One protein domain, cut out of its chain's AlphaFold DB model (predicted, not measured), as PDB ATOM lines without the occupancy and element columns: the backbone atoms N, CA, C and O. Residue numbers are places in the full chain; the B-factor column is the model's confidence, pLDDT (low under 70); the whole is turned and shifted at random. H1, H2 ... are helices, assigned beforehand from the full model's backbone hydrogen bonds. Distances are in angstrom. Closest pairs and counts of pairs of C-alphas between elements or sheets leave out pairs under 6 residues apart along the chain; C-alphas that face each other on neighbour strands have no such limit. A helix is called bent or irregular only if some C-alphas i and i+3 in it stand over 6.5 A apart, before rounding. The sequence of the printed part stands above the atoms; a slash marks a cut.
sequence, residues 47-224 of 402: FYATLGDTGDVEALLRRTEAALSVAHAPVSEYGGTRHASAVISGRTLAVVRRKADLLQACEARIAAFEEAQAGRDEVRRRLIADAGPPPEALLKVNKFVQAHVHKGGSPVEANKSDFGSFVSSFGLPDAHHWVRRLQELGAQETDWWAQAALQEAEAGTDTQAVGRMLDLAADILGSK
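This is residues 47 to 224 of the 402 residues of the protein "Hypothetical protein" of Brandtodinium nutricula (UniProt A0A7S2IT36). Mostly aligned helices make a rod: long H3 has H2 folded back beside it, and a second hairpin, H7 and H8, overlaps H3's later part and extends the rod. Short H1 and H6 pack on H3's first half, H5 on H7 and H8, and H4 on H8. The 178 printed residues, with eight named helices in the order H1 to H8 and no named strand, are all helix in class. The whole is loose, with a radius of gyration of the C-alphas of 21.4 A and spans of 75 by 28 by 23 A.

Start at H1, residues 47 to 52; it touches residues 91 to 99 of the hub H3, residues 84 to 118, closest at C-alphas 47 and 92, 5.0 A apart. Next, H2, residues 58 to 77, forms a hairpin with H3 at a shallow tilt of 25 degrees, closest at C-alphas 58 and 100, 5.0 A. H4, residues 120 to 128, touches H8, residues 207 to 221, closest at C-alphas 128 and 209, 4.7 A. H5, residues 141 to 148, touches H8, closest at C-alphas 142 and 221, 4.8 A. H6, residues 163 to 169, touches H3, closest at C-alphas 95 and 167, 6.3 A. H7, residues 177 to 202, touches residues 103 to 117 of H3, closest at C-alphas 182 and 110, 6.3 A, and forms a hairpin with H8 at a shallow tilt of 14 degrees. O i to N i+4 pairs are all within hydrogen-bond range in H1, H3, H4, H5, H6 and H7, 14 of 16 in H2 and 10 of 11 in H8.

Find C-alpha 84 at (-18.178, 0.391, 128.720); H3 runs 51.0 A from there. H7 spans 37.4 A, and H2, 28.3 A, is only just irregular, C-alphas 71 and 74 being 6.9 A apart. H8 ends at C-alpha 221, (9.354, -9.190, 162.319).

The farthest C-alphas, of Tyr 78 and Gly 204, are 75.7 A apart. Look for long links at residues 129 to 140 and 149 to 162. The printed part has no cut, and no printed residue is under 70 in pLDDT.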
ATOM      1  N   PHE A  47      -5.187  -0.881 133.589       93.31
ATOM      2  CA  PHE A  47      -5.726  -1.573 134.750       93.31
ATOM      3  C   PHE A  47      -4.828  -2.707 135.284       93.31
ATOM      4  O   PHE A  47      -4.517  -2.727 136.472       93.31
ATOM      5  N   TYR A  48      -4.419  -3.649 134.430       95.12
ATOM      6  CA  TYR A  48      -3.604  -4.801 134.826       95.12
ATOM      7  C   TYR A  48      -2.147  -4.410 135.042       95.12
ATOM      8  O   TYR A  48      -1.574  -4.810 136.053       95.12
ATOM      9  N   ALA A  49      -1.615  -3.528 134.188       95.62
ATOM     10  CA  ALA A  49      -0.289  -2.948 134.378       95.62
ATOM     11  C   ALA A  49      -0.171  -2.287 135.764       95.62
ATOM     12  O   ALA A  49       0.736  -2.606 136.521       95.62
ATOM     13  N   THR A  50      -1.153  -1.467 136.163       96.56
ATOM     14  CA  THR A  50      -1.157  -0.819 137.488       96.56
ATOM     15  C   THR A  50      -1.223  -1.838 138.629       96.56
ATOM     16  O   THR A  50      -0.570  -1.651 139.648       96.56
ATOM     17  N   LEU A  51      -2.006  -2.915 138.503       96.50
ATOM     18  CA  LEU A  51      -2.095  -3.941 139.551       96.50
ATOM     19  C   LEU A  51      -0.814  -4.775 139.680       96.50
ATOM     20  O   LEU A  51      -0.468  -5.175 140.790       96.50
ATOM     21  N   GLY A  52      -0.156  -5.066 138.556       96.31
ATOM     22  CA  GLY A  52       1.028  -5.920 138.488       96.31
ATOM     23  C   GLY A  52       2.348  -5.191 138.721       96.31
ATOM     24  O   GLY A  52       3.324  -5.846 139.081       96.31
ATOM     25  N   ASP A  53       2.382  -3.868 138.539       97.06
ATOM     26  CA  ASP A  53       3.599  -3.079 138.729       97.06
ATOM     27  C   ASP A  53       4.119  -3.210 140.171       97.06
ATOM     28  O   ASP A  53       3.359  -3.224 141.145       97.06
ATOM     29  N   THR A  54       5.430  -3.360 140.293       97.88
ATOM     30  CA  THR A  54       6.153  -3.489 141.560       97.88
ATOM     31  C   THR A  54       7.102  -2.321 141.805       97.88
ATOM     32  O   THR A  54       7.698  -2.257 142.885       97.88
ATOM     33  N   GLY A  55       7.264  -1.429 140.822       97.19
ATOM     34  CA  GLY A  55       8.205  -0.310 140.810       97.19
ATOM     35  C   GLY A  55       7.548   1.069 140.879       97.19
ATOM     36  O   GLY A  55       8.247   2.075 140.786       97.19
ATOM     37  N   ASP A  56       6.230   1.144 141.033       97.38
ATOM     38  CA  ASP A  56       5.515   2.407 141.135       97.38
ATOM     39  C   ASP A  56       5.686   3.074 142.503       97.38
ATOM     40  O   ASP A  56       5.839   2.435 143.545       97.38
ATOM     41  N   VAL A  57       5.651   4.405 142.474       98.00
ATOM     42  CA  VAL A  57       5.778   5.287 143.640       98.00
ATOM     43  C   VAL A  57       4.521   6.132 143.788       98.00
ATOM     44  O   VAL A  57       3.850   6.440 142.793       98.00
ATOM     45  N   GLU A  58       4.213   6.546 145.016       98.12
ATOM     46  CA  GLU A  58       2.984   7.280 145.334       98.12
ATOM     47  C   GLU A  58       2.801   8.517 144.444       98.12
ATOM     48  O   GLU A  58       1.772   8.674 143.779       98.12
ATOM     49  N   ALA A  59       3.848   9.335 144.323       98.06
ATOM     50  CA  ALA A  59       3.835  10.550 143.516       98.06
ATOM     51  C   ALA A  59       3.487  10.308 142.033       98.06
ATOM     52  O   ALA A  59       2.836  11.150 141.405       98.06
ATOM     53  N   LEU A  60       3.903   9.174 141.454       97.62
ATOM     54  CA  LEU A  60       3.591   8.830 140.066       97.62
ATOM     55  C   LEU A  60       2.118   8.440 139.927       97.62
ATOM     56  O   LEU A  60       1.427   8.959 139.047       97.62
ATOM     57  N   LEU A  61       1.613   7.588 140.822       97.94
ATOM     58  CA  LEU A  61       0.207   7.190 140.802       97.94
ATOM     59  C   LEU A  61      -0.736   8.367 141.051       97.94
ATOM     60  O   LEU A  61      -1.772   8.442 140.398       97.94
ATOM     61  N   ARG A  62      -0.375   9.328 141.911       98.31
ATOM     62  CA  ARG A  62      -1.161  10.559 142.122       98.31
ATOM     63  C   ARG A  62      -1.240  11.432 140.869       98.31
ATOM     64  O   ARG A  62      -2.290  12.006 140.580       98.31
ATOM     65  N   ARG A  63      -0.164  11.515 140.077       97.81
ATOM     66  CA  ARG A  63      -0.198  12.204 138.772       97.81
ATOM     67  C   ARG A  63      -1.124  11.486 137.793       97.81
ATOM     68  O   ARG A  63      -1.936  12.138 137.137       97.81
ATOM     69  N   THR A  64      -1.040  10.158 137.731       97.12
ATOM     70  CA  THR A  64      -1.932   9.328 136.909       97.12
ATOM     71  C   THR A  64      -3.389   9.466 137.355       97.12
ATOM     72  O   THR A  64      -4.276   9.614 136.518       97.12
ATOM     73  N   GLU A  65      -3.644   9.494 138.664       97.81
ATOM     74  CA  GLU A  65      -4.960   9.742 139.251       97.81
ATOM     75  C   GLU A  65      -5.527  11.085 138.780       97.81
ATOM     76  O   GLU A  65      -6.658  11.136 138.296       97.81
ATOM     77  N   ALA A  66      -4.743  12.162 138.884       97.81
ATOM     78  CA  ALA A  66      -5.162  13.494 138.461       97.81
ATOM     79  C   ALA A  66      -5.493  13.532 136.960       97.81
ATOM     80  O   ALA A  66      -6.550  14.034 136.574       97.81
ATOM     81  N   ALA A  67      -4.637  12.940 136.121       96.69
ATOM     82  CA  ALA A  67      -4.859  12.861 134.679       96.69
ATOM     83  C   ALA A  67      -6.141  12.082 134.331       96.69
ATOM     84  O   ALA A  67      -6.976  12.564 133.562       96.69
ATOM     85  N   LEU A  68      -6.340  10.907 134.940       95.69
ATOM     86  CA  LEU A  68      -7.541  10.092 134.748       95.69
ATOM     87  C   LEU A  68      -8.800  10.799 135.263       95.69
ATOM     88  O   LEU A  68      -9.844  10.725 134.620       95.69
ATOM     89  N   SER A  69      -8.714  11.508 136.391       96.38
ATOM     90  CA  SER A  69      -9.843  12.242 136.969       96.38
ATOM     91  C   SER A  69     -10.295  13.394 136.070       96.38
ATOM     92  O   SER A  69     -11.496  13.560 135.858       96.38
ATOM     93  N   VAL A  70      -9.355  14.159 135.502       96.19
ATOM     94  CA  VAL A  70      -9.662  15.234 134.543       96.19
ATOM     95  C   VAL A  70     -10.300  14.666 133.276       96.19
ATOM     96  O   VAL A  70     -11.301  15.198 132.803       96.19
ATOM     97  N   ALA A  71      -9.777  13.553 132.755       92.88
ATOM     98  CA  ALA A  71     -10.335  12.904 131.569       92.88
ATOM     99  C   ALA A  71     -11.735  12.303 131.814       92.88
ATOM    100  O   ALA A  71     -12.561  12.260 130.903       92.88
ATOM    101  N   HIS A  72     -12.016  11.849 133.039       91.19
ATOM    102  CA  HIS A  72     -13.290  11.225 133.401       91.19
ATOM    103  C   HIS A  72     -14.410  12.239 133.692       91.19
ATOM    104  O   HIS A  72     -15.583  11.930 133.470       91.19
ATOM    105  N   ALA A  73     -14.071  13.446 134.157       92.62
ATOM    106  CA  ALA A  73     -15.031  14.495 134.507       92.62
ATOM    107  C   ALA A  73     -16.084  14.788 133.411       92.62
ATOM    108  O   ALA A  73     -17.273  14.626 133.701       92.62
ATOM    109  N   PRO A  74     -15.719  15.100 132.147       93.38
ATOM    110  CA  PRO A  74     -16.714  15.401 131.114       93.38
ATOM    111  C   PRO A  74     -17.602  14.192 130.789       93.38
ATOM    112  O   PRO A  74     -18.800  14.333 130.564       93.38
ATOM    113  N   VAL A  75     -17.052  12.974 130.814       91.50
ATOM    114  CA  VAL A  75     -17.826  11.746 130.562       91.50
ATOM    115  C   VAL A  75     -18.921  11.561 131.615       91.50
ATOM    116  O   VAL A  75     -20.015  11.092 131.295       91.50
ATOM    117  N   SER A  76     -18.641  11.956 132.858       90.12
ATOM    118  CA  SER A  76     -19.626  11.965 133.936       90.12
ATOM    119  C   SER A  76     -20.711  13.021 133.716       90.12
ATOM    120  O   SER A  76     -21.900  12.701 133.778       90.12
ATOM    121  N   GLU A  77     -20.311  14.251 133.380       93.12
ATOM    122  CA  GLU A  77     -21.212  15.395 133.171       93.12
ATOM    123  C   GLU A  77     -22.215  15.168 132.033       93.12
ATOM    124  O   GLU A  77     -23.393  15.496 132.168       93.12
ATOM    125  N   TYR A  78     -21.785  14.541 130.937       94.44
ATOM    126  CA  TYR A  78     -22.645  14.253 129.783       94.44
ATOM    127  C   TYR A  78     -23.428  12.931 129.902       94.44
ATOM    128  O   TYR A  78     -23.995  12.455 128.919       94.44
ATOM    129  N   GLY A  79     -23.468  12.306 131.087       92.38
ATOM    130  CA  GLY A  79     -24.242  11.080 131.328       92.38
ATOM    131  C   GLY A  79     -23.661   9.813 130.682       92.38
ATOM    132  O   GLY A  79     -24.331   8.783 130.615       92.38
ATOM    133  N   GLY A  80     -22.401   9.855 130.239       93.88
ATOM    134  CA  GLY A  80     -21.692   8.744 129.600       93.88
ATOM    135  C   GLY A  80     -21.187   7.666 130.566       93.88
ATOM    136  O   GLY A  80     -20.539   6.718 130.128       93.88
ATOM    137  N   THR A  81     -21.484   7.760 131.866       92.94
ATOM    138  CA  THR A  81     -20.951   6.871 132.923       92.94
ATOM    139  C   THR A  81     -21.278   5.390 132.728       92.94
ATOM    140  O   THR A  81     -20.552   4.530 133.221       92.94
ATOM    141  N   ARG A  82     -22.350   5.075 131.990       93.12
ATOM    142  CA  ARG A  82     -22.756   3.693 131.679       93.12
ATOM    143  C   ARG A  82     -22.041   3.101 130.466       93.12
ATOM    144  O   ARG A  82     -22.180   1.906 130.214       93.12
ATOM    145  N   HIS A  83     -21.306   3.909 129.704       94.94
ATOM    146  CA  HIS A  83     -20.555   3.418 128.556       94.94
ATOM    147  C   HIS A  83     -19.420   2.497 129.021       94.94
ATOM    148  O   HIS A  83     -18.745   2.794 130.006       94.94
ATOM    149  N   ALA A  84     -19.163   1.397 128.307       91.56
ATOM    150  CA  ALA A  84     -18.178   0.391 128.720       91.56
ATOM    151  C   ALA A  84     -16.785   0.995 128.988       91.56
ATOM    152  O   ALA A  84     -16.173   0.713 130.016       91.56
ATOM    153  N   SER A  85     -16.323   1.900 128.119       90.81
ATOM    154  CA  SER A  85     -15.051   2.613 128.301       90.81
ATOM    155  C   SER A  85     -15.045   3.509 129.543       90.81
ATOM    156  O   SER A  85     -14.031   3.584 130.232       90.81
ATOM    157  N   ALA A  86     -16.175   4.151 129.866       92.56
ATOM    158  CA  ALA A  86     -16.314   4.967 131.072       92.56
ATOM    159  C   ALA A  86     -16.261   4.094 132.331       92.56
ATOM    160  O   ALA A  86     -15.564   4.432 133.284       92.56
ATOM    161  N   VAL A  87     -16.917   2.929 132.308       93.12
ATOM    162  CA  VAL A  87     -16.874   1.952 133.404       93.12
ATOM    163  C   VAL A  87     -15.447   1.444 133.629       93.12
ATOM    164  O   VAL A  87     -14.974   1.453 134.762       93.12
ATOM    165  N   ILE A  88     -14.728   1.042 132.573       93.19
ATOM    166  CA  ILE A  88     -13.336   0.567 132.687       93.19
ATOM    167  C   ILE A  88     -12.407   1.690 133.172       93.19
ATOM    168  O   ILE A  88     -11.575   1.458 134.050       93.19
ATOM    169  N   SER A  89     -12.573   2.912 132.659       94.19
ATOM    170  CA  SER A  89     -11.831   4.096 133.111       94.19
ATOM    171  C   SER A  89     -12.065   4.375 134.599       94.19
ATOM    172  O   SER A  89     -11.102   4.515 135.351       94.19
ATOM    173  N   GLY A  90     -13.322   4.352 135.056       94.38
ATOM    174  CA  GLY A  90     -13.668   4.534 136.468       94.38
ATOM    175  C   GLY A  90     -13.085   3.441 137.370       94.38
ATOM    176  O   GLY A  90     -12.559   3.736 138.441       94.38
ATOM    177  N   ARG A  91     -13.098   2.179 136.917       95.44
ATOM    178  CA  ARG A  91     -12.445   1.061 137.622       95.44
ATOM    179  C   ARG A  91     -10.927   1.236 137.703       95.44
ATOM    180  O   ARG A  91     -10.343   1.017 138.759       95.44
ATOM    181  N   THR A  92     -10.295   1.664 136.615       96.38
ATOM    182  CA  THR A  92      -8.849   1.932 136.572       96.38
ATOM    183  C   THR A  92      -8.478   3.054 137.535       96.38
ATOM    184  O   THR A  92      -7.572   2.885 138.342       96.38
ATOM    185  N   LEU A  93      -9.240   4.151 137.536       96.00
ATOM    186  CA  LEU A  93      -9.061   5.252 138.482       96.00
ATOM    187  C   LEU A  93      -9.193   4.785 139.942       96.00
ATOM    188  O   LEU A  93      -8.392   5.181 140.783       96.00
ATOM    189  N   ALA A  94     -10.165   3.920 140.247       96.94
ATOM    190  CA  ALA A  94     -10.338   3.367 141.592       96.94
ATOM    191  C   ALA A  94      -9.147   2.494 142.038       96.94
ATOM    192  O   ALA A  94      -8.730   2.579 143.193       96.94
ATOM    193  N   VAL A  95      -8.574   1.699 141.129       97.62
ATOM    194  CA  VAL A  95      -7.354   0.917 141.396       97.62
ATOM    195  C   VAL A  95      -6.146   1.822 141.614       97.62
ATOM    196  O   VAL A  95      -5.443   1.640 142.605       97.62
ATOM    197  N   VAL A  96      -5.929   2.812 140.738       97.88
ATOM    198  CA  VAL A  96      -4.822   3.776 140.857       97.88
ATOM    199  C   VAL A  96      -4.885   4.494 142.207       97.88
ATOM    200  O   VAL A  96      -3.884   4.538 142.913       97.88
ATOM    201  N   ARG A  97      -6.071   4.976 142.604       98.12
ATOM    202  CA  ARG A  97      -6.308   5.616 143.911       98.12
ATOM    203  C   ARG A  97      -5.928   4.721 145.076       98.12
ATOM    204  O   ARG A  97      -5.100   5.091 145.899       98.12
ATOM    205  N   ARG A  98      -6.512   3.522 145.124       97.75
ATOM    206  CA  ARG A  98      -6.265   2.581 146.216       97.75
ATOM    207  C   ARG A  98      -4.790   2.209 146.310       97.75
ATOM    208  O   ARG A  98      -4.258   2.140 147.413       97.75
ATOM    209  N   LYS A  99      -4.139   1.948 145.173       98.31
ATOM    210  CA  LYS A  99      -2.716   1.610 145.155       98.31
ATOM    211  C   LYS A  99      -1.874   2.797 145.629       98.31
ATOM    212  O   LYS A  99      -1.026   2.590 146.484       98.31
ATOM    213  N   ALA A 100      -2.177   4.024 145.198       98.38
ATOM    214  CA  ALA A 100      -1.516   5.233 145.696       98.38
ATOM    215  C   ALA A 100      -1.631   5.372 147.222       98.38
ATOM    216  O   ALA A 100      -0.626   5.618 147.878       98.38
ATOM    217  N   ASP A 101      -2.815   5.136 147.799       98.44
ATOM    218  CA  ASP A 101      -3.015   5.179 149.255       98.44
ATOM    219  C   ASP A 101      -2.186   4.107 149.992       98.44
ATOM    220  O   ASP A 101      -1.630   4.365 151.062       98.44
ATOM    221  N   LEU A 102      -2.077   2.896 149.427       98.25
ATOM    222  CA  LEU A 102      -1.239   1.825 149.981       98.25
ATOM    223  C   LEU A 102       0.252   2.188 149.927       98.25
ATOM    224  O   LEU A 102       0.958   1.985 150.915       98.25
ATOM    225  N   LEU A 103       0.721   2.743 148.803       98.44
ATOM    226  CA  LEU A 103       2.107   3.200 148.658       98.44
ATOM    227  C   LEU A 103       2.414   4.341 149.623       98.44
ATOM    228  O   LEU A 103       3.431   4.282 150.302       98.44
ATOM    229  N   GLN A 104       1.502   5.305 149.770       98.38
ATOM    230  CA  GLN A 104       1.635   6.398 150.733       98.38
ATOM    231  C   GLN A 104       1.862   5.871 152.153       98.38
ATOM    232  O   GLN A 104       2.748   6.341 152.867       98.38
ATOM    233  N   ALA A 105       1.069   4.878 152.567       98.31
ATOM    234  CA  ALA A 105       1.192   4.269 153.884       98.31
ATOM    235  C   ALA A 105       2.533   3.537 154.055       98.31
ATOM    236  O   ALA A 105       3.160   3.653 155.110       98.31
ATOM    237  N   CYS A 106       2.989   2.803 153.036       98.25
ATOM    238  CA  CYS A 106       4.285   2.125 153.050       98.25
ATOM    239  C   CYS A 106       5.460   3.111 153.096       98.25
ATOM    240  O   CYS A 106       6.336   2.951 153.943       98.25
ATOM    241  N   GLU A 107       5.464   4.138 152.244       98.38
ATOM    242  CA  GLU A 107       6.504   5.172 152.192       98.38
ATOM    243  C   GLU A 107       6.591   5.933 153.524       98.38
ATOM    244  O   GLU A 107       7.668   6.041 154.111       98.38
ATOM    245  N   ALA A 108       5.450   6.363 154.078       98.31
ATOM    246  CA  ALA A 108       5.400   7.013 155.388       98.31
ATOM    247  C   ALA A 108       5.885   6.090 156.518       98.31
ATOM    248  O   ALA A 108       6.583   6.534 157.434       98.31
ATOM    249  N   ARG A 109       5.543   4.794 156.466       98.25
ATOM    250  CA  ARG A 109       5.997   3.814 157.460       98.25
ATOM    251  C   ARG A 109       7.503   3.579 157.384       98.25
ATOM    252  O   ARG A 109       8.124   3.466 158.437       98.25
ATOM    253  N   ILE A 110       8.074   3.511 156.183       98.38
ATOM    254  CA  ILE A 110       9.519   3.364 155.976       98.38
ATOM    255  C   ILE A 110      10.254   4.594 156.504       98.38
ATOM    256  O   ILE A 110      11.176   4.428 157.293       98.38
ATOM    257  N   ALA A 111       9.797   5.804 156.170       98.38
ATOM    258  CA  ALA A 111      10.414   7.036 156.661       98.38
ATOM    259  C   ALA A 111      10.440   7.094 158.200       98.38
ATOM    260  O   ALA A 111      11.484   7.346 158.797       98.38
ATOM    261  N   ALA A 112       9.316   6.776 158.854       98.31
ATOM    262  CA  ALA A 112       9.247   6.720 160.315       98.31
ATOM    263  C   ALA A 112      10.132   5.608 160.917       98.31
ATOM    264  O   ALA A 112      10.675   5.768 162.010       98.31
ATOM    265  N   PHE A 113      10.266   4.469 160.228       98.44
ATOM    266  CA  PHE A 113      11.133   3.366 160.651       98.44
ATOM    267  C   PHE A 113      12.612   3.756 160.570       98.44
ATOM    268  O   PHE A 113      13.347   3.544 161.531       98.44
ATOM    269  N   GLU A 114      13.038   4.362 159.460       98.31
ATOM    270  CA  GLU A 114      14.415   4.822 159.251       98.31
ATOM    271  C   GLU A 114      14.790   5.949 160.231       98.31
ATOM    272  O   GLU A 114      15.890   5.942 160.786       98.31
ATOM    273  N   GLU A 115      13.867   6.868 160.539       98.19
ATOM    274  CA  GLU A 115      14.065   7.882 161.586       98.19
ATOM    275  C   GLU A 115      14.276   7.241 162.969       98.19
ATOM    276  O   GLU A 115      15.209   7.598 163.695       98.19
ATOM    277  N   ALA A 116      13.455   6.250 163.333       97.88
ATOM    278  CA  ALA A 116      13.616   5.524 164.592       97.88
ATOM    279  C   ALA A 116      14.926   4.716 164.635       97.88
ATOM    280  O   ALA A 116      15.583   4.669 165.678       97.88
ATOM    281  N   GLN A 117      15.329   4.128 163.506       97.62
ATOM    282  CA  GLN A 117      16.586   3.399 163.357       97.62
ATOM    283  C   GLN A 117      17.802   4.317 163.535       97.62
ATOM    284  O   GLN A 117      18.765   3.934 164.200       97.62
ATOM    285  N   ALA A 118      17.759   5.547 163.016       98.06
ATOM    286  CA  ALA A 118      18.823   6.529 163.225       98.06
ATOM    287  C   ALA A 118      19.035   6.858 164.720       98.06
ATOM    288  O   ALA A 118      20.149   7.169 165.137       98.06
ATOM    289  N   GLY A 119      17.983   6.739 165.538       97.75
ATOM    290  CA  GLY A 119      18.016   6.925 166.992       97.75
ATOM    291  C   GLY A 119      18.218   5.650 167.823       97.75
ATOM    292  O   GLY A 119      18.069   5.708 169.047       97.75
ATOM    293  N   ARG A 120      18.530   4.495 167.217       97.69
ATOM    294  CA  ARG A 120      18.508   3.187 167.907       97.69
ATOM    295  C   ARG A 120      19.420   3.082 169.131       97.69
ATOM    296  O   ARG A 120      19.037   2.452 170.112       97.69
ATOM    297  N   ASP A 121      20.574   3.750 169.141       98.06
ATOM    298  CA  ASP A 121      21.484   3.735 170.298       98.06
ATOM    299  C   ASP A 121      20.913   4.493 171.509       98.06
ATOM    300  O   ASP A 121      21.098   4.084 172.657       98.06
ATOM    301  N   GLU A 122      20.178   5.585 171.274       97.88
ATOM    302  CA  GLU A 122      19.435   6.282 172.331       97.88
ATOM    303  C   GLU A 122      18.296   5.402 172.850       97.88
ATOM    304  O   GLU A 122      18.122   5.258 174.060       97.88
ATOM    305  N   VAL A 123      17.559   4.749 171.945       97.75
ATOM    306  CA  VAL A 123      16.511   3.791 172.319       97.75
ATOM    307  C   VAL A 123      17.098   2.654 173.156       97.75
ATOM    308  O   VAL A 123      16.518   2.307 174.182       97.75
ATOM    309  N   ARG A 124      18.273   2.123 172.792       97.94
ATOM    310  CA  ARG A 124      18.966   1.066 173.546       97.94
ATOM    311  C   ARG A 124      19.273   1.533 174.962       97.94
ATOM    312  O   ARG A 124      18.899   0.855 175.915       97.94
ATOM    313  N   ARG A 125      19.880   2.715 175.113       97.88
ATOM    314  CA  ARG A 125      20.167   3.300 176.434       97.88
ATOM    315  C   ARG A 125      18.900   3.469 177.271       97.88
ATOM    316  O   ARG A 125      18.897   3.116 178.449       97.88
ATOM    317  N   ARG A 126      17.808   3.945 176.668       97.50
ATOM    318  CA  ARG A 126      16.514   4.094 177.350       97.50
ATOM    319  C   ARG A 126      15.908   2.756 177.764       97.50
ATOM    320  O   ARG A 126      15.402   2.664 178.877       97.50
ATOM    321  N   LEU A 127      15.977   1.731 176.916       97.12
ATOM    322  CA  LEU A 127      15.478   0.391 177.239       97.12
ATOM    323  C   LEU A 127      16.269  -0.249 178.376       97.12
ATOM    324  O   LEU A 127      15.667  -0.866 179.255       97.12
ATOM    325  N   ILE A 128      17.591  -0.070 178.404       96.81
ATOM    326  CA  ILE A 128      18.430  -0.548 179.508       96.81
ATOM    327  C   ILE A 128      18.046   0.161 180.812       96.81
ATOM    328  O   ILE A 128      17.844  -0.496 181.829       96.81
ATOM    329  N   ALA A 129      17.846   1.479 180.762       97.31
ATOM    330  CA  ALA A 129      17.444   2.289 181.912       97.31
ATOM    331  C   ALA A 129      15.957   2.163 182.312       97.31
ATOM    332  O   ALA A 129      15.535   2.833 183.251       97.31
ATOM    333  N   ASP A 130      15.159   1.363 181.594       95.94
ATOM    334  CA  ASP A 130      13.696   1.271 181.748       95.94
ATOM    335  C   ASP A 130      12.974   2.636 181.626       95.94
ATOM    336  O   ASP A 130      11.935   2.898 182.227       95.94
ATOM    337  N   ALA A 131      13.527   3.543 180.814       95.19
ATOM    338  CA  ALA A 131      13.074   4.928 180.645       95.19
ATOM    339  C   ALA A 131      11.961   5.089 179.582       95.19
ATOM    340  O   ALA A 131      11.843   6.130 178.916       95.19
ATOM    341  N   GLY A 132      11.149   4.050 179.387       94.12
ATOM    342  CA  GLY A 132       9.963   4.066 178.533       94.12
ATOM    343  C   GLY A 132       9.963   3.040 177.393       94.12
ATOM    344  O   GLY A 132      10.958   2.356 177.154       94.12
ATOM    345  N   PRO A 133       8.822   2.927 176.690       96.38
ATOM    346  CA  PRO A 133       8.629   1.937 175.639       96.38
ATOM    347  C   PRO A 133       9.438   2.267 174.372       96.38
ATOM    348  O   PRO A 133       9.773   3.436 174.135       96.38
ATOM    349  N   PRO A 134       9.720   1.256 173.528       96.69
ATOM    350  CA  PRO A 134      10.361   1.471 172.236       96.69
ATOM    351  C   PRO A 134       9.442   2.248 171.272       96.69
ATOM    352  O   PRO A 134       8.217   2.185 171.408       96.69
ATOM    353  N   PRO A 135      10.001   2.968 170.278       97.81
ATOM    354  CA  PRO A 135       9.211   3.683 169.278       97.81
ATOM    355  C   PRO A 135       8.233   2.766 168.527       97.81
ATOM    356  O   PRO A 135       8.623   1.721 168.007       97.81
ATOM    357  N   GLU A 136       6.971   3.189 168.385       97.69
ATOM    358  CA  GLU A 136       5.934   2.418 167.673       97.69
ATOM    359  C   GLU A 136       6.271   2.160 166.192       97.69
ATOM    360  O   GLU A 136       5.748   1.226 165.573       97.69
ATOM    361  N   ALA A 137       7.156   2.979 165.619       97.81
ATOM    362  CA  ALA A 137       7.686   2.804 164.274       97.81
ATOM    363  C   ALA A 137       8.444   1.475 164.104       97.81
ATOM    364  O   ALA A 137       8.327   0.861 163.048       97.81
ATOM    365  N   LEU A 138       9.134   0.986 165.139       97.69
ATOM    366  CA  LEU A 138       9.895  -0.270 165.079       97.69
ATOM    367  C   LEU A 138       9.012  -1.508 165.297       97.69
ATOM    368  O   LEU A 138       9.310  -2.591 164.806       97.69
ATOM    369  N   LEU A 139       7.898  -1.365 166.014       97.19
ATOM    370  CA  LEU A 139       7.073  -2.499 166.427       97.19
ATOM    371  C   LEU A 139       6.166  -3.013 165.302       97.19
ATOM    372  O   LEU A 139       5.576  -2.230 164.559       97.19
ATOM    373  N   LYS A 140       5.933  -4.330 165.252       96.19
ATOM    374  CA  LYS A 140       4.881  -4.979 164.444       96.19
ATOM    375  C   LYS A 140       4.990  -4.733 162.931       96.19
ATOM    376  O   LYS A 140       3.965  -4.729 162.242       96.19
ATOM    377  N   VAL A 141       6.203  -4.599 162.393       97.56
ATOM    378  CA  VAL A 141       6.435  -4.429 160.945       97.56
ATOM    379  C   VAL A 141       5.817  -5.578 160.149       97.56
ATOM    380  O   VAL A 141       5.117  -5.333 159.171       97.56
ATOM    381  N   ASN A 142       5.948  -6.825 160.611       96.94
ATOM    382  CA  ASN A 142       5.321  -7.973 159.940       96.94
ATOM    383  C   ASN A 142       3.784  -7.860 159.875       96.94
ATOM    384  O   ASN A 142       3.185  -8.090 158.828       96.94
ATOM    385  N   LYS A 143       3.122  -7.420 160.957       97.38
ATOM    386  CA  LYS A 143       1.659  -7.217 160.942       97.38
ATOM    387  C   LYS A 143       1.254  -6.107 159.974       97.38
ATOM    388  O   LYS A 143       0.231  -6.234 159.308       97.38
ATOM    389  N   PHE A 144       2.050  -5.040 159.894       98.25
ATOM    390  CA  PHE A 144       1.843  -3.972 158.921       98.25
ATOM    391  C   PHE A 144       1.964  -4.502 157.488       98.25
ATOM    392  O   PHE A 144       1.047  -4.303 156.693       98.25
ATOM    393  N   VAL A 145       3.033  -5.243 157.179       97.75
ATOM    394  CA  VAL A 145       3.256  -5.858 155.862       97.75
ATOM    395  C   VAL A 145       2.101  -6.793 155.488       97.75
ATOM    396  O   VAL A 145       1.505  -6.631 154.430       97.75
ATOM    397  N   GLN A 146       1.684  -7.693 156.384       97.06
ATOM    398  CA  GLN A 146       0.550  -8.601 156.151       97.06
ATOM    399  C   GLN A 146      -0.786  -7.885 155.897       97.06
ATOM    400  O   GLN A 146      -1.672  -8.450 155.256       97.06
ATOM    401  N   ALA A 147      -0.961  -6.671 156.426       97.62
ATOM    402  CA  ALA A 147      -2.160  -5.866 156.204       97.62
ATOM    403  C   ALA A 147      -2.145  -5.123 154.858       97.62
ATOM    404  O   ALA A 147      -3.215  -4.815 154.335       97.62
ATOM    405  N   HIS A 148      -0.959  -4.842 154.307       98.06
ATOM    406  CA  HIS A 148      -0.789  -4.068 153.074       98.06
ATOM    407  C   HIS A 148      -0.449  -4.931 151.855       98.06
ATOM    408  O   HIS A 148      -0.604  -4.458 150.734       98.06
ATOM    409  N   VAL A 149      -0.041  -6.189 152.045       98.19
ATOM    410  CA  VAL A 149       0.195  -7.169 150.974       98.19
ATOM    411  C   VAL A 149      -1.094  -7.914 150.623       98.19
ATOM    412  O   VAL A 149      -1.908  -8.250 151.486       98.19
ATOM    413  N   HIS A 150      -1.299  -8.181 149.334       98.00
ATOM    414  CA  HIS A 150      -2.453  -8.929 148.857       98.00
ATOM    415  C   HIS A 150      -2.433 -10.385 149.343       98.00
ATOM    416  O   HIS A 150      -1.422 -11.084 149.270       98.00
ATOM    417  N   LYS A 151      -3.585 -10.875 149.809       96.75
ATOM    418  CA  LYS A 151      -3.737 -12.257 150.273       96.75
ATOM    419  C   LYS A 151      -4.071 -13.172 149.101       96.75
ATOM    420  O   LYS A 151      -5.028 -12.913 148.383       96.75
ATOM    421  N   GLY A 152      -3.349 -14.284 148.976       92.56
ATOM    422  CA  GLY A 152      -3.659 -15.318 147.983       92.56
ATOM    423  C   GLY A 152      -2.983 -15.142 146.620       92.56
ATOM    424  O   GLY A 152      -3.445 -15.739 145.654       92.56
ATOM    425  N   GLY A 153      -1.891 -14.373 146.535       93.25
ATOM    426  CA  GLY A 153      -1.052 -14.276 145.336       93.25
ATOM    427  C   GLY A 153      -1.053 -12.885 144.708       93.25
ATOM    428  O   GLY A 153      -1.030 -11.879 145.416       93.25
ATOM    429  N   SER A 154      -1.041 -12.824 143.374       95.00
ATOM    430  CA  SER A 154      -1.028 -11.557 142.637       95.00
ATOM    431  C   SER A 154      -2.422 -10.916 142.611       95.00
ATOM    432  O   SER A 154      -3.387 -11.594 142.249       95.00
ATOM    433  N   PRO A 155      -2.559  -9.607 142.905       95.94
ATOM    434  CA  PRO A 155      -3.842  -8.908 142.790       95.94
ATOM    435  C   PRO A 155      -4.386  -8.891 141.348       95.94
ATOM    436  O   PRO A 155      -5.593  -8.739 141.142       95.94
ATOM    437  N   VAL A 156      -3.522  -9.112 140.347       96.19
ATOM    438  CA  VAL A 156      -3.895  -9.285 138.933       96.19
ATOM    439  C   VAL A 156      -4.808 -10.500 138.735       96.19
ATOM    440  O   VAL A 156      -5.745 -10.419 137.944       96.19
ATOM    441  N   GLU A 157      -4.633 -11.569 139.513       95.44
ATOM    442  CA  GLU A 157      -5.395 -12.826 139.401       95.44
ATOM    443  C   GLU A 157      -6.632 -12.873 140.315       95.44
ATOM    444  O   GLU A 157      -7.457 -13.783 140.233       95.44
ATOM    445  N   ALA A 158      -6.801 -11.879 141.188       95.88
ATOM    446  CA  ALA A 158      -7.897 -11.845 142.150       95.88
ATOM    447  C   ALA A 158      -9.279 -11.784 141.474       95.88
ATOM    448  O   ALA A 158      -9.442 -11.251 140.369       95.88
ATOM    449  N   ASN A 159     -10.310 -12.272 142.172       95.31
ATOM    450  CA  ASN A 159     -11.687 -12.217 141.686       95.31
ATOM    451  C   ASN A 159     -12.205 -10.765 141.644       95.31
ATOM    452  O   ASN A 159     -12.272 -10.092 142.669       95.31
ATOM    453  N   LYS A 160     -12.623 -10.310 140.457       95.50
ATOM    454  CA  LYS A 160     -13.114  -8.941 140.191       95.50
ATOM    455  C   LYS A 160     -14.629  -8.872 139.953       95.50
ATOM    456  O   LYS A 160     -15.125  -7.845 139.490       95.50
ATOM    457  N   SER A 161     -15.358  -9.960 140.224       93.75
ATOM    458  CA  SER A 161     -16.813 -10.049 140.002       93.75
ATOM    459  C   SER A 161     -17.574  -9.022 140.844       93.75
ATOM    460  O   SER A 161     -18.446  -8.327 140.326       93.75
ATOM    461  N   ASP A 162     -17.184  -8.865 142.113       96.56
ATOM    462  CA  ASP A 162     -17.581  -7.739 142.958       96.56
ATOM    463  C   ASP A 162     -16.424  -6.739 143.043       96.56
ATOM    464  O   ASP A 162     -15.508  -6.851 143.862       96.56
ATOM    465  N   PHE A 163     -16.451  -5.768 142.135       95.69
ATOM    466  CA  PHE A 163     -15.375  -4.797 141.995       95.69
ATOM    467  C   PHE A 163     -15.233  -3.872 143.215       95.69
ATOM    468  O   PHE A 163     -14.116  -3.484 143.549       95.69
ATOM    469  N   GLY A 164     -16.335  -3.530 143.892       96.38
ATOM    470  CA  GLY A 164     -16.286  -2.665 145.075       96.38
ATOM    471  C   GLY A 164     -15.550  -3.352 146.221       96.38
ATOM    472  O   GLY A 164     -14.605  -2.793 146.785       96.38
ATOM    473  N   SER A 165     -15.911  -4.610 146.484       97.06
ATOM    474  CA  SER A 165     -15.204  -5.442 147.458       97.06
ATOM    475  C   SER A 165     -13.738  -5.647 147.066       97.06
ATOM    476  O   SER A 165     -12.862  -5.485 147.918       97.06
ATOM    477  N   PHE A 166     -13.439  -5.906 145.786       97.12
ATOM    478  CA  PHE A 166     -12.061  -6.034 145.295       97.12
ATOM    479  C   PHE A 166     -11.222  -4.780 145.585       97.12
ATOM    480  O   PHE A 166     -10.195  -4.893 146.250       97.12
ATOM    481  N   VAL A 167     -11.670  -3.587 145.168       97.56
ATOM    482  CA  VAL A 167     -10.926  -2.327 145.383       97.56
ATOM    483  C   VAL A 167     -10.676  -2.062 146.863       97.56
ATOM    484  O   VAL A 167      -9.593  -1.621 147.232       97.56
ATOM    485  N   SER A 168     -11.648  -2.350 147.728       96.94
ATOM    486  CA  SER A 168     -11.485  -2.109 149.166       96.94
ATOM    487  C   SER A 168     -10.517  -3.080 149.857       96.94
ATOM    488  O   SER A 168      -9.978  -2.754 150.913       96.94
ATOM    489  N   SER A 169     -10.286  -4.263 149.275       96.62
ATOM    490  CA  SER A 169      -9.590  -5.373 149.941       96.62
ATOM    491  C   SER A 169      -8.270  -5.786 149.298       96.62
ATOM    492  O   SER A 169      -7.487  -6.482 149.950       96.62
ATOM    493  N   PHE A 170      -7.979  -5.381 148.055       97.69
ATOM    494  CA  PHE A 170      -6.685  -5.704 147.462       97.69
ATOM    495  C   PHE A 170      -5.548  -4.956 148.175       97.69
ATOM    496  O   PHE A 170      -5.736  -3.872 148.739       97.69
ATOM    497  N   GLY A 171      -4.379  -5.592 148.164       98.19
ATOM    498  CA  GLY A 171      -3.132  -5.067 148.708       98.19
ATOM    499  C   GLY A 171      -2.062  -5.016 147.621       98.19
ATOM    500  O   GLY A 171      -2.311  -5.375 146.470       98.19
ATOM    501  N   LEU A 172      -0.862  -4.596 147.989       98.38
ATOM    502  CA  LEU A 172       0.298  -4.597 147.109       98.38
ATOM    503  C   LEU A 172       0.748  -6.037 146.800       98.38
ATOM    504  O   LEU A 172       0.568  -6.929 147.636       98.38
ATOM    505  N   PRO A 173       1.352  -6.294 145.629       97.75
ATOM    506  CA  PRO A 173       2.077  -7.538 145.398       97.75
ATOM    507  C   PRO A 173       3.162  -7.747 146.468       97.75
ATOM    508  O   PRO A 173       3.851  -6.803 146.842       97.75
ATOM    509  N   ASP A 174       3.376  -8.984 146.919       97.25
ATOM    510  CA  ASP A 174       4.457  -9.302 147.874       97.25
ATOM    511  C   ASP A 174       5.850  -8.953 147.309       97.25
ATOM    512  O   ASP A 174       6.759  -8.535 148.019       97.25
ATOM    513  N   ALA A 175       5.994  -9.029 145.982       97.31
ATOM    514  CA  ALA A 175       7.207  -8.648 145.267       97.31
ATOM    515  C   ALA A 175       7.392  -7.128 145.079       97.31
ATOM    516  O   ALA A 175       8.363  -6.722 144.440       97.31
ATOM    517  N   HIS A 176       6.481  -6.292 145.586       98.25
ATOM    518  CA  HIS A 176       6.570  -4.840 145.446       98.25
ATOM    519  C   HIS A 176       7.812  -4.289 146.158       98.25
ATOM    520  O   HIS A 176       8.095  -4.664 147.297       98.25
ATOM    521  N   HIS A 177       8.542  -3.367 145.521       98.12
ATOM    522  CA  HIS A 177       9.846  -2.929 146.028       98.12
ATOM    523  C   HIS A 177       9.768  -2.298 147.431       98.12
ATOM    524  O   HIS A 177      10.568  -2.653 148.288       98.12
ATOM    525  N   TRP A 178       8.768  -1.452 147.719       98.00
ATOM    526  CA  TRP A 178       8.556  -0.908 149.070       98.00
ATOM    527  C   TRP A 178       8.249  -1.966 150.140       98.00
ATOM    528  O   TRP A 178       8.719  -1.849 151.270       98.00
ATOM    529  N   VAL A 179       7.496  -3.017 149.799       98.00
ATOM    530  CA  VAL A 179       7.211  -4.124 150.728       98.00
ATOM    531  C   VAL A 179       8.502  -4.869 151.058       98.00
ATOM    532  O   VAL A 179       8.821  -5.044 152.235       98.00
ATOM    533  N   ARG A 180       9.274  -5.236 150.026       98.12
ATOM    534  CA  ARG A 180      10.578  -5.893 150.185       98.12
ATOM    535  C   ARG A 180      11.554  -5.033 150.975       98.12
ATOM    536  O   ARG A 180      12.145  -5.517 151.931       98.12
ATOM    537  N   ARG A 181      11.651  -3.742 150.650       97.94
ATOM    538  CA  ARG A 181      12.503  -2.783 151.361       97.94
ATOM    539  C   ARG A 181      12.173  -2.729 152.852       97.94
ATOM    540  O   ARG A 181      13.081  -2.757 153.674       97.94
ATOM    541  N   LEU A 182      10.890  -2.680 153.213       98.00
ATOM    542  CA  LEU A 182      10.472  -2.666 154.617       98.00
ATOM    543  C   LEU A 182      10.779  -3.998 155.330       98.00
ATOM    544  O   LEU A 182      11.184  -3.985 156.491       98.00
ATOM    545  N   GLN A 183      10.618  -5.141 154.652       97.69
ATOM    546  CA  GLN A 183      11.012  -6.452 155.186       97.69
ATOM    547  C   GLN A 183      12.531  -6.549 155.397       97.69
ATOM    548  O   GLN A 183      12.966  -7.012 156.449       97.69
ATOM    549  N   GLU A 184      13.329  -6.080 154.435       97.75
ATOM    550  CA  GLU A 184      14.794  -6.028 154.511       97.75
ATOM    551  C   GLU A 184      15.267  -5.139 155.667       97.75
ATOM    552  O   GLU A 184      16.091  -5.570 156.470       97.75
ATOM    553  N   LEU A 185      14.706  -3.931 155.797       98.00
ATOM    554  CA  LEU A 185      14.972  -3.031 156.924       98.00
ATOM    555  C   LEU A 185      14.603  -3.679 158.262       98.00
ATOM    556  O   LEU A 185      15.388  -3.646 159.207       98.00
ATOM    557  N   GLY A 186      13.432  -4.318 158.330       97.62
ATOM    558  CA  GLY A 186      13.002  -5.052 159.515       97.62
ATOM    559  C   GLY A 186      13.954  -6.195 159.876       97.62
ATOM    560  O   GLY A 186      14.209  -6.416 161.057       97.62
ATOM    561  N   ALA A 187      14.507  -6.899 158.885       96.94
ATOM    562  CA  ALA A 187      15.447  -7.996 159.103       96.94
ATOM    563  C   ALA A 187      16.798  -7.488 159.616       96.94
ATOM    564  O   ALA A 187      17.297  -8.006 160.614       96.94
ATOM    565  N   GLN A 188      17.343  -6.440 158.991       97.31
ATOM    566  CA  GLN A 188      18.583  -5.788 159.427       97.31
ATOM    567  C   GLN A 188      18.470  -5.266 160.861       97.31
ATOM    568  O   GLN A 188      19.379  -5.442 161.667       97.31
ATOM    569  N   GLU A 189      17.340  -4.644 161.196       97.81
ATOM    570  CA  GLU A 189      17.131  -4.085 162.527       97.81
ATOM    571  C   GLU A 189      16.877  -5.184 163.570       97.81
ATOM    572  O   GLU A 189      17.401  -5.106 164.677       97.81
ATOM    573  N   THR A 190      16.152  -6.254 163.215       97.50
ATOM    574  CA  THR A 190      15.998  -7.439 164.082       97.50
ATOM    575  C   THR A 190      17.358  -8.047 164.431       97.50
ATOM    576  O   THR A 190      17.611  -8.328 165.603       97.50
ATOM    577  N   ASP A 191      18.234  -8.218 163.435       97.44
ATOM    578  CA  ASP A 191      19.589  -8.737 163.630       97.44
ATOM    579  C   ASP A 191      20.418  -7.812 164.530       97.44
ATOM    580  O   ASP A 191      20.991  -8.263 165.523       97.44
ATOM    581  N   TRP A 192      20.390  -6.500 164.270       98.00
ATOM    582  CA  TRP A 192      21.098  -5.518 165.092       98.00
ATOM    583  C   TRP A 192      20.658  -5.556 166.563       98.00
ATOM    584  O   TRP A 192      21.504  -5.641 167.455       98.00
ATOM    585  N   TRP A 193      19.347  -5.546 166.842       98.19
ATOM    586  CA  TRP A 193      18.837  -5.605 168.219       98.19
ATOM    587  C   TRP A 193      19.151  -6.935 168.900       98.19
ATOM    588  O   TRP A 193      19.476  -6.944 170.088       98.19
ATOM    589  N   ALA A 194      19.087  -8.047 168.166       97.56
ATOM    590  CA  ALA A 194      19.431  -9.358 168.698       97.56
ATOM    591  C   ALA A 194      20.921  -9.451 169.069       97.56
ATOM    592  O   ALA A 194      21.253  -9.936 170.150       97.56
ATOM    593  N   GLN A 195      21.814  -8.935 168.219       97.69
ATOM    594  CA  GLN A 195      23.250  -8.869 168.502       97.69
ATOM    595  C   GLN A 195      23.566  -7.909 169.653       97.69
ATOM    596  O   GLN A 195      24.361  -8.240 170.530       97.69
ATOM    597  N   ALA A 196      22.922  -6.740 169.697       97.88
ATOM    598  CA  ALA A 196      23.090  -5.794 170.796       97.88
ATOM    599  C   ALA A 196      22.629  -6.394 172.134       97.88
ATOM    600  O   ALA A 196      23.304  -6.219 173.146       97.88
ATOM    601  N   ALA A 197      21.514  -7.132 172.146       98.00
ATOM    602  CA  ALA A 197      21.034  -7.830 173.336       98.00
ATOM    603  C   ALA A 197      22.022  -8.914 173.791       98.00
ATOM    604  O   ALA A 197      22.311  -9.011 174.981       98.00
ATOM    605  N   LEU A 198      22.586  -9.682 172.850       96.75
ATOM    606  CA  LEU A 198      23.612 -10.682 173.146       96.75
ATOM    607  C   LEU A 198      24.856 -10.047 173.787       96.75
ATOM    608  O   LEU A 198      25.305 -10.519 174.827       96.75
ATOM    609  N   GLN A 199      25.357  -8.940 173.232       97.50
ATOM    610  CA  GLN A 199      26.501  -8.213 173.797       97.50
ATOM    611  C   GLN A 199      26.230  -7.718 175.227       97.50
ATOM    612  O   GLN A 199      27.094  -7.823 176.094       97.50
ATOM    613  N   GLU A 200      25.031  -7.194 175.494       97.56
ATOM    614  CA  GLU A 200      24.633  -6.762 176.842       97.56
ATOM    615  C   GLU A 200      24.496  -7.947 177.812       97.56
ATOM    616  O   GLU A 200      24.879  -7.847 178.978       97.56
ATOM    617  N   ALA A 201      23.997  -9.094 177.336       96.44
ATOM    618  CA  ALA A 201      23.930 -10.319 178.129       96.44
ATOM    619  C   ALA A 201      25.328 -10.806 178.534       96.44
ATOM    620  O   ALA A 201      25.549 -11.160 179.693       96.44
ATOM    621  N   GLU A 202      26.274 -10.795 177.594       94.69
ATOM    622  CA  GLU A 202      27.675 -11.163 177.824       94.69
ATOM    623  C   GLU A 202      28.393 -10.168 178.747       94.69
ATOM    624  O   GLU A 202      29.225 -10.570 179.560       94.69
ATOM    625  N   ALA A 203      28.030  -8.882 178.686       96.31
ATOM    626  CA  ALA A 203      28.526  -7.848 179.594       96.31
ATOM    627  C   ALA A 203      27.966  -7.962 181.027       96.31
ATOM    628  O   ALA A 203      28.436  -7.265 181.929       96.31
ATOM    629  N   GLY A 204      26.983  -8.840 181.259       94.31
ATOM    630  CA  GLY A 204      26.348  -9.017 182.564       94.31
ATOM    631  C   GLY A 204      25.349  -7.915 182.915       94.31
ATOM    632  O   GLY A 204      25.091  -7.681 184.099       94.31
ATOM    633  N   THR A 205      24.792  -7.234 181.912       95.94
ATOM    634  CA  THR A 205      23.698  -6.273 182.094       95.94
ATOM    635  C   THR A 205      22.468  -6.966 182.692       95.94
ATOM    636  O   THR A 205      22.287  -8.182 182.584       95.94
ATOM    637  N   ASP A 206      21.619  -6.190 183.371       94.88
ATOM    638  CA  ASP A 206      20.401  -6.687 184.009       94.88
ATOM    639  C   ASP A 206      19.549  -7.552 183.057       94.88
ATOM    640  O   ASP A 206      19.258  -7.178 181.919       94.88
ATOM    641  N   THR A 207      19.120  -8.723 183.535       94.38
ATOM    642  CA  THR A 207      18.392  -9.702 182.716       94.38
ATOM    643  C   THR A 207      17.063  -9.145 182.199       94.38
ATOM    644  O   THR A 207      16.652  -9.498 181.094       94.38
ATOM    645  N   GLN A 208      16.384  -8.267 182.949       94.69
ATOM    646  CA  GLN A 208      15.131  -7.665 182.480       94.69
ATOM    647  C   GLN A 208      15.389  -6.649 181.367       94.69
ATOM    648  O   GLN A 208      14.656  -6.635 180.379       94.69
ATOM    649  N   ALA A 209      16.452  -5.847 181.486       96.31
ATOM    650  CA  ALA A 209      16.895  -4.942 180.427       96.31
ATOM    651  C   ALA A 209      17.186  -5.680 179.115       96.31
ATOM    652  O   ALA A 209      16.650  -5.304 178.070       96.31
ATOM    653  N   VAL A 210      17.959  -6.767 179.173       97.19
ATOM    654  CA  VAL A 210      18.231  -7.595 177.988       97.19
ATOM    655  C   VAL A 210      16.945  -8.243 177.463       97.19
ATOM    656  O   VAL A 210      16.710  -8.261 176.256       97.19
ATOM    657  N   GLY A 211      16.064  -8.710 178.355       95.75
ATOM    658  CA  GLY A 211      14.752  -9.253 177.995       95.75
ATOM    659  C   GLY A 211      13.912  -8.281 177.161       95.75
ATOM    660  O   GLY A 211      13.412  -8.663 176.107       95.75
ATOM    661  N   ARG A 212      13.842  -7.000 177.558       96.81
ATOM    662  CA  ARG A 212      13.141  -5.954 176.788       96.81
ATOM    663  C   ARG A 212      13.723  -5.763 175.386       96.81
ATOM    664  O   ARG A 212      12.971  -5.541 174.439       96.81
ATOM    665  N   MET A 213      15.047  -5.851 175.236       97.88
ATOM    666  CA  MET A 213      15.700  -5.761 173.924       97.88
ATOM    667  C   MET A 213      15.367  -6.969 173.038       97.88
ATOM    668  O   MET A 213      15.094  -6.797 171.851       97.88
ATOM    669  N   LEU A 214      15.331  -8.179 173.609       97.12
ATOM    670  CA  LEU A 214      14.923  -9.389 172.887       97.12
ATOM    671  C   LEU A 214      13.453  -9.353 172.471       97.12
ATOM    672  O   LEU A 214      13.125  -9.798 171.370       97.12
ATOM    673  N   ASP A 215      12.579  -8.824 173.324       96.38
ATOM    674  CA  ASP A 215      11.165  -8.642 173.000       96.38
ATOM    675  C   ASP A 215      10.991  -7.640 171.854       96.38
ATOM    676  O   ASP A 215      10.251  -7.923 170.914       96.38
ATOM    677  N   LEU A 216      11.737  -6.526 171.861       97.62
ATOM    678  CA  LEU A 216      11.761  -5.586 170.737       97.62
ATOM    679  C   LEU A 216      12.228  -6.269 169.444       97.62
ATOM    680  O   LEU A 216      11.537  -6.170 168.432       97.62
ATOM    681  N   ALA A 217      13.355  -6.988 169.476       97.44
ATOM    682  CA  ALA A 217      13.865  -7.707 168.308       97.44
ATOM    683  C   ALA A 217      12.819  -8.693 167.755       97.44
ATOM    684  O   ALA A 217      12.544  -8.720 166.555       97.44
ATOM    685  N   ALA A 218      12.171  -9.458 168.641       96.44
ATOM    686  CA  ALA A 218      11.124 -10.396 168.261       96.44
ATOM    687  C   ALA A 218       9.866  -9.696 167.715       96.44
ATOM    688  O   ALA A 218       9.222 -10.244 166.825       96.44
ATOM    689  N   ASP A 219       9.511  -8.503 168.197       96.81
ATOM    690  CA  ASP A 219       8.299  -7.779 167.793       96.81
ATOM    691  C   ASP A 219       8.409  -7.051 166.444       96.81
ATOM    692  O   ASP A 219       7.369  -6.760 165.841       96.81
ATOM    693  N   ILE A 220       9.618  -6.769 165.937       96.88
ATOM    694  CA  ILE A 220       9.816  -6.128 164.622       96.88
ATOM    695  C   ILE A 220       9.235  -7.031 163.521       96.88
ATOM    696  O   ILE A 220       8.236  -6.684 162.879       96.88
ATOM    697  N   LEU A 221       9.803  -8.228 163.336       94.69
ATOM    698  CA  LEU A 221       9.354  -9.190 162.319       94.69
ATOM    699  C   LEU A 221       8.510 -10.353 162.862       94.69
ATOM    700  O   LEU A 221       7.949 -11.124 162.082       94.69
ATOM    701  N   GLY A 222       8.358 -10.494 164.178       90.69
ATOM    702  CA  GLY A 222       7.606 -11.598 164.785       90.69
ATOM    703  C   GLY A 222       8.382 -12.916 164.882       90.69
ATOM    704  O   GLY A 222       7.772 -13.938 165.194       90.69
ATOM    705  N   SER A 223       9.690 -12.928 164.598       92.31
ATOM    706  CA  SER A 223      10.510 -14.143 164.647       92.31
ATOM    707  C   SER A 223      11.201 -14.288 166.000       92.31
ATOM    708  O   SER A 223      12.003 -13.445 166.395       92.31
ATOM    709  N   LYS A 224      10.907 -15.381 166.712       93.56
ATOM    710  CA  LYS A 224      11.566 -15.739 167.982       93.56
ATOM    711  C   LYS A 224      12.760 -16.675 167.800       93.56
ATOM    712  O   LYS A 224      13.454 -16.921 168.787       93.56
TER     713      LYS A 224